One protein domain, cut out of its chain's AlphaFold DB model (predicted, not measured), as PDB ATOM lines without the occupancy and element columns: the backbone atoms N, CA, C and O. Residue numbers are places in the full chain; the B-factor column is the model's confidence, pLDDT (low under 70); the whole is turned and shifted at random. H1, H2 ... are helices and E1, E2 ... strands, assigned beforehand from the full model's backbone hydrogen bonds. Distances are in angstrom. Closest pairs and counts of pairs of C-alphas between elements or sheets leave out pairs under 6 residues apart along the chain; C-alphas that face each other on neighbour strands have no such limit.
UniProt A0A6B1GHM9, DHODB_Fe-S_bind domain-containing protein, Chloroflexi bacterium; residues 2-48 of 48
ATOM      1  N   ARG A   2     -11.054  70.270  30.140       79.25
ATOM      2  CA  ARG A   2     -11.995  70.192  28.998       79.25
ATOM      3  C   ARG A   2     -12.543  71.590  28.701       79.25
ATOM      4  O   ARG A   2     -13.150  72.187  29.584       79.25
ATOM      5  N   LYS A   3     -12.346  72.093  27.480       89.81
ATOM      6  CA  LYS A   3     -12.866  73.405  27.060       89.81
ATOM      7  C   LYS A   3     -14.395  73.347  26.860       89.81
ATOM      8  O   LYS A   3     -14.896  72.294  26.446       89.81
ATOM      9  N   PRO A   4     -15.145  74.411  27.193       90.69
ATOM     10  CA  PRO A   4     -16.530  74.553  26.753       90.69
ATOM     11  C   PRO A   4     -16.551  74.743  25.230       90.69
ATOM     12  O   PRO A   4     -15.706  75.457  24.693       90.69
ATOM     13  N   VAL A   5     -17.469  74.064  24.540       94.38
ATOM     14  CA  VAL A   5     -17.620  74.149  23.080       94.38
ATOM     15  C   VAL A   5     -19.092  74.338  22.771       94.38
ATOM     16  O   VAL A   5     -19.926  73.560  23.230       94.38
ATOM     17  N   GLN A   6     -19.385  75.369  21.992       95.00
ATOM     18  CA  GLN A   6     -20.732  75.702  21.555       95.00
ATOM     19  C   GLN A   6     -20.858  75.411  20.061       95.00
ATOM     20  O   GLN A   6     -19.938  75.701  19.295       95.00
ATOM     21  N   ALA A   7     -21.981  74.829  19.659       94.00
ATOM     22  CA  ALA A   7     -22.339  74.591  18.271       94.00
ATOM     23  C   ALA A   7     -23.495  75.516  17.891       94.00
ATOM     24  O   ALA A   7     -24.466  75.616  18.640       94.00
ATOM     25  N   LEU A   8     -23.384  76.184  16.742       96.44
ATOM     26  CA  LEU A   8     -24.520  76.852  16.117       96.44
ATOM     27  C   LEU A   8     -25.180  75.866  15.157       96.44
ATOM     28  O   LEU A   8     -24.491  75.262  14.334       96.44
ATOM     29  N   LEU A   9     -26.487  75.686  15.300       94.00
ATOM     30  CA  LEU A   9     -27.290  74.823  14.448       94.00
ATOM     31  C   LEU A   9     -28.203  75.673  13.570       94.00
ATOM     32  O   LEU A   9     -28.752  76.673  14.024       94.00
ATOM     33  N   GLU A  10     -28.357  75.232  12.329       94.94
ATOM     34  CA  GLU A  10     -29.310  75.763  11.364       94.94
ATOM     35  C   GLU A  10     -30.327  74.661  11.078       94.94
ATOM     36  O   GLU A  10     -29.949  73.512  10.858       94.94
ATOM     37  N   GLU A  11     -31.607  75.013  11.075       94.62
ATOM     38  CA  GLU A  11     -32.704  74.093  10.788       94.62
ATOM     39  C   GLU A  11     -33.745  74.783   9.918       94.62
ATOM     40  O   GLU A  11     -33.834  76.011   9.874       94.62
ATOM     41  N   THR A  12     -34.570  73.992   9.234       94.50
ATOM     42  CA  THR A  12     -35.630  74.570   8.403       94.50
ATOM     43  C   THR A  12     -36.695  75.200   9.302       94.50
ATOM     44  O   THR A  12     -37.426  74.515  10.016       94.50
ATOM     45  N   MET A  13     -36.796  76.529   9.279       95.12
ATOM     46  CA  MET A  13     -37.742  77.271  10.110       95.12
ATOM     47  C   MET A  13     -38.977  77.674   9.302       95.12
ATOM     48  O   MET A  13     -38.864  78.372   8.301       95.12
ATOM     49  N   ALA A  14     -40.167  77.279   9.770       96.06
ATOM     50  CA  ALA A  14     -41.432  77.775   9.221       96.06
ATOM     51  C   ALA A  14     -41.906  79.043   9.951       96.06
ATOM     52  O   ALA A  14     -41.937  80.118   9.364       96.06
ATOM     53  N   CYS A  15     -42.255  78.945  11.242       96.69
ATOM     54  CA  CYS A  15     -42.775  80.101  11.991       96.69
ATOM     55  C   CYS A  15     -41.701  80.963  12.670       96.69
ATOM     56  O   CYS A  15     -41.971  82.113  12.986       96.69
ATOM     57  N   GLY A  16     -40.526  80.405  12.987       95.75
ATOM     58  CA  GLY A  16     -39.469  81.106  13.735       95.75
ATOM     59  C   GLY A  16     -39.812  81.509  15.183       95.75
ATOM     60  O   GLY A  16     -38.964  82.069  15.861       95.75
ATOM     61  N   MET A  17     -41.020  81.218  15.678       96.00
ATOM     62  CA  MET A  17     -41.517  81.648  17.001       96.00
ATOM     63  C   MET A  17     -41.813  80.479  17.955       96.00
ATOM     64  O   MET A  17     -42.455  80.654  18.984       96.00
ATOM     65  N   GLY A  18     -41.404  79.260  17.594       95.19
ATOM     66  CA  GLY A  18     -41.586  78.062  18.421       95.19
ATOM     67  C   GLY A  18     -42.999  77.457  18.430       95.19
ATOM     68  O   GLY A  18     -43.239  76.477  19.123       95.19
ATOM     69  N   ILE A  19     -43.930  77.980  17.628       96.69
ATOM     70  CA  ILE A  19     -45.326  77.503  17.584       96.69
ATOM     71  C   ILE A  19     -45.471  76.251  16.706       96.69
ATOM     72  O   ILE A  19     -46.219  75.337  17.036       96.69
ATOM     73  N   CYS A  20     -44.762  76.195  15.574       95.88
ATOM     74  CA  CYS A  20     -44.929  75.123  14.587       95.88
ATOM     75  C   CYS A  20     -44.098  73.862  14.862       95.88
ATOM     76  O   CYS A  20     -44.256  72.884  14.144       95.88
ATOM     77  N   TYR A  21     -43.143  73.910  15.799       94.81
ATOM     78  CA  TYR A  21     -42.176  72.832  16.080       94.81
ATOM     79  C   TYR A  21     -41.328  72.336  14.885       94.81
ATOM     80  O   TYR A  21     -40.534  71.419  15.048       94.81
ATOM     81  N   GLY A  22     -41.405  72.962  13.704       95.62
ATOM     82  CA  GLY A  22     -40.593  72.582  12.538       95.62
ATOM     83  C   GLY A  22     -39.080  72.747  12.732       95.62
ATOM     84  O   GLY A  22     -38.312  72.060  12.079       95.62
ATOM     85  N   CYS A  23     -38.659  73.602  13.671       96.75
ATOM     86  CA  CYS A  23     -37.255  73.850  14.008       96.75
ATOM     87  C   CYS A  23     -36.739  72.914  15.138       96.75
ATOM     88  O   CYS A  23     -35.851  73.306  15.893       96.75
ATOM     89  N   ALA A  24     -37.345  71.736  15.344       96.00
ATOM     90  CA  ALA A  24     -37.051  70.858  16.482       96.00
ATOM     91  C   ALA A  24     -35.697  70.137  16.374       96.00
ATOM     92  O   ALA A  24     -35.359  69.541  15.358       96.00
ATOM     93  N   ILE A  25     -34.960  70.138  17.480       95.06
ATOM     94  CA  ILE A  25     -33.674  69.488  17.702       95.06
ATOM     95  C   ILE A  25     -33.863  68.443  18.799       95.06
ATOM     96  O   ILE A  25     -34.548  68.682  19.799       95.06
ATOM     97  N   PHE A  26     -33.205  67.298  18.629       93.81
ATOM     98  CA  PHE A  26     -33.258  66.162  19.547       93.81
ATOM     99  C   PHE A  26     -31.864  65.905  20.143       93.81
ATOM    100  O   PHE A  26     -31.094  65.117  19.588       93.81
ATOM    101  N   PRO A  27     -31.493  66.584  21.246       91.94
ATOM    102  CA  PRO A  27     -30.216  66.363  21.912       91.94
ATOM    103  C   PRO A  27     -30.136  64.943  22.481       91.94
ATOM    104  O   PRO A  27     -31.126  64.386  22.961       91.94
ATOM    105  N   LYS A  28     -28.933  64.366  22.529       89.31
ATOM    106  CA  LYS A  28     -28.718  63.051  23.149       89.31
ATOM    107  C   LYS A  28     -28.984  63.046  24.647       89.31
ATOM    108  O   LYS A  28     -29.402  62.024  25.184       89.31
ATOM    109  N   ARG A  29     -28.750  64.176  25.326       83.88
ATOM    110  CA  ARG A  29     -29.068  64.343  26.756       83.88
ATOM    111  C   ARG A  29     -30.546  64.638  27.042       83.88
ATOM    112  O   ARG A  29     -30.893  64.959  28.174       83.88
ATOM    113  N   GLY A  30     -31.411  64.393  26.060       77.56
ATOM    114  CA  GLY A  30     -32.853  64.287  26.228       77.56
ATOM    115  C   GLY A  30     -33.607  65.592  26.002       77.56
ATOM    116  O   GLY A  30     -33.036  66.682  25.953       77.56
ATOM    117  N   GLY A  31     -34.928  65.439  25.882       89.00
ATOM    118  CA  GLY A  31     -35.866  66.520  25.598       89.00
ATOM    119  C   GLY A  31     -35.959  66.872  24.114       89.00
ATOM    120  O   GLY A  31     -35.179  66.415  23.284       89.00
ATOM    121  N   VAL A  32     -36.948  67.699  23.797       93.31
ATOM    122  CA  VAL A  32     -37.046  68.384  22.509       93.31
ATOM    123  C   VAL A  32     -36.660  69.830  22.761       93.31
ATOM    124  O   VAL A  32     -37.164  70.439  23.702       93.31
ATOM    125  N   ARG A  33     -35.758  70.362  21.942       94.81
ATOM    126  CA  ARG A  33     -35.404  71.784  21.942       94.81
ATOM    127  C   ARG A  33     -35.729  72.374  20.583       94.81
ATOM    128  O   ARG A  33     -35.724  71.665  19.588       94.81
ATOM    129  N   LEU A  34     -36.016  73.658  20.518       96.81
ATOM    130  CA  LEU A  34     -36.358  74.356  19.287       96.81
ATOM    131  C   LEU A  34     -35.201  75.265  18.878       96.81
ATOM    132  O   LEU A  34     -34.814  76.152  19.628       96.81
ATOM    133  N   CYS A  35     -34.667  75.101  17.671       96.50
ATOM    134  CA  CYS A  35     -33.567  75.921  17.153       96.50
ATOM    135  C   CYS A  35     -33.887  77.421  17.175       96.50
ATOM    136  O   CYS A  35     -33.019  78.246  17.435       96.50
ATOM    137  N   CYS A  36     -35.150  77.760  16.921       96.50
ATOM    138  CA  CYS A  36     -35.626  79.125  16.795       96.50
ATOM    139  C   CYS A  36     -35.885  79.841  18.136       96.50
ATOM    140  O   CYS A  36     -35.853  81.066  18.167       96.50
ATOM    141  N   THR A  37     -36.109  79.109  19.236       96.25
ATOM    142  CA  THR A  37     -36.382  79.708  20.563       96.25
ATOM    143  C   THR A  37     -35.386  79.291  21.644       96.25
ATOM    144  O   THR A  37     -35.034  80.110  22.483       96.25
ATOM    145  N   ASP A  38     -34.911  78.044  21.621       94.81
ATOM    146  CA  ASP A  38     -33.908  77.508  22.554       94.81
ATOM    147  C   ASP A  38     -32.475  77.570  22.003       94.81
ATOM    148  O   ASP A  38     -31.525  77.370  22.764       94.81
ATOM    149  N   GLY A  39     -32.338  77.756  20.684       92.06
ATOM    150  CA  GLY A  39     -31.083  77.864  19.938       92.06
ATOM    151  C   GLY A  39     -30.772  79.299  19.494       92.06
ATOM    152  O   GLY A  39     -31.221  80.246  20.140       92.06
ATOM    153  N   PRO A  40     -29.975  79.503  18.423       93.50
ATOM    154  CA  PRO A  40     -29.303  78.498  17.582       93.50
ATOM    155  C   PRO A  40     -28.047  77.901  18.237       93.50
ATOM    156  O   PRO A  40     -27.445  76.983  17.692       93.50
ATOM    157  N   MET A  41     -27.632  78.423  19.395       95.56
ATOM    158  CA  MET A  41     -26.417  78.018  20.099       95.56
ATOM    159  C   MET A  41     -26.700  76.930  21.145       95.56
ATOM    160  O   MET A  41     -27.456  77.143  22.089       95.56
ATOM    161  N   PHE A  42     -26.025  75.789  21.022       94.06
ATOM    162  CA  PHE A  42     -26.161  74.633  21.913       94.06
ATOM    163  C   PHE A  42     -24.802  74.191  22.465       94.06
ATOM    164  O   PHE A  42     -23.773  74.372  21.810       94.06
ATOM    165  N   ASP A  43     -24.771  73.595  23.662       93.06
ATOM    166  CA  ASP A  43     -23.557  72.935  24.156       93.06
ATOM    167  C   ASP A  43     -23.329  71.651  23.349       93.06
ATOM    168  O   ASP A  43     -24.225  70.815  23.205       93.06
ATOM    169  N   LEU A  44     -22.115  71.477  22.822       91.88
ATOM    170  CA  LEU A  44     -21.775  70.314  22.004       91.88
ATOM    171  C   LEU A  44     -21.992  68.983  22.755       91.88
ATOM    172  O   LEU A  44     -22.252  67.960  22.129       91.88
ATOM    173  N   ARG A  45     -21.912  68.989  24.090       90.69
ATOM    174  CA  ARG A  45     -22.088  67.814  24.963       90.69
ATOM    175  C   ARG A  45     -23.547  67.415  25.166       90.69
ATOM    176  O   ARG A  45     -23.800  66.323  25.664       90.69
ATOM    177  N   ASP A  46     -24.490  68.293  24.836       90.06
ATOM    178  CA  ASP A  46     -25.908  67.933  24.816       90.06
ATOM    179  C   ASP A  46     -26.263  67.228  23.499       90.06
ATOM    180  O   ASP A  46     -27.154  66.378  23.472       90.06
ATOM    181  N   LEU A  47     -25.531  67.542  22.422       88.62
ATOM    182  CA  LEU A  47     -25.714  66.977  21.082       88.62
ATOM    183  C   LEU A  47     -25.002  65.622  20.881       88.62
ATOM    184  O   LEU A  47     -25.511  64.780  20.141       88.62
ATOM    185  N   TYR A  48     -23.846  65.397  21.521       82.44
ATOM    186  CA  TYR A  48     -22.990  64.204  21.345       82.44
ATOM    187  C   TYR A  48     -22.804  63.369  22.607       82.44
ATOM    188  O   TYR A  48     -22.722  62.127  22.424       82.44
TER     189      TYR A  48
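AT A GLANCE: This is residues 2 to 48 of the 48 residues of the protein "DHODB_Fe-S_bind domain-containing protein" of Chloroflexi bacterium (UniProt A0A6B1GHM9). With little regular structure, this is a small rod of loops: a short two-stranded hairpin, E1 and E2, with a long looping stretch, residues 9 to 40, between its strands, and a single short helix, H1, directly after E2. Residues 24 to 25 pair with residues 33 to 34, antiparallel, within that stretch. The printed part has 47 residues, of which 10 are in named elements, in the order E1, E2, H1; the class is mixed. It is compact, with a radius of gyration of the C-alphas of 10.9 A and spans of 37 by 18 by 13 A.

HOW THE PARTS SIT: E1, residues 6 to 8, and E2, residues 41 to 43, form an antiparallel hairpin, at 144 degrees between directions. N 7 and O 42, 2.8 A apart, are within hydrogen-bond range. The closest C-alphas of E1 and H1, residues 44 to 47, are those of Gln 6 and Leu 44, 5.5 A apart. H1 is too short for any O i to N i+4 pair; its one O i to N i+3 pair is within range.

IN THESE COORDINATES: E1 begins at C-alpha 6 (-20.732, 75.702, 21.555) and measures 6.7 A; E2 measures 7.1 A. H1 measures 5.2 A and ends at C-alpha 47 (-25.714, 66.977, 21.082).

THE WHOLE: The C-alphas farthest apart, of Arg 2 and Cys 15, are 36.5 A apart. The E1 to E2 link is long, 32 residues. The printed part has no cut, and no printed residue is under 70 in pLDDT.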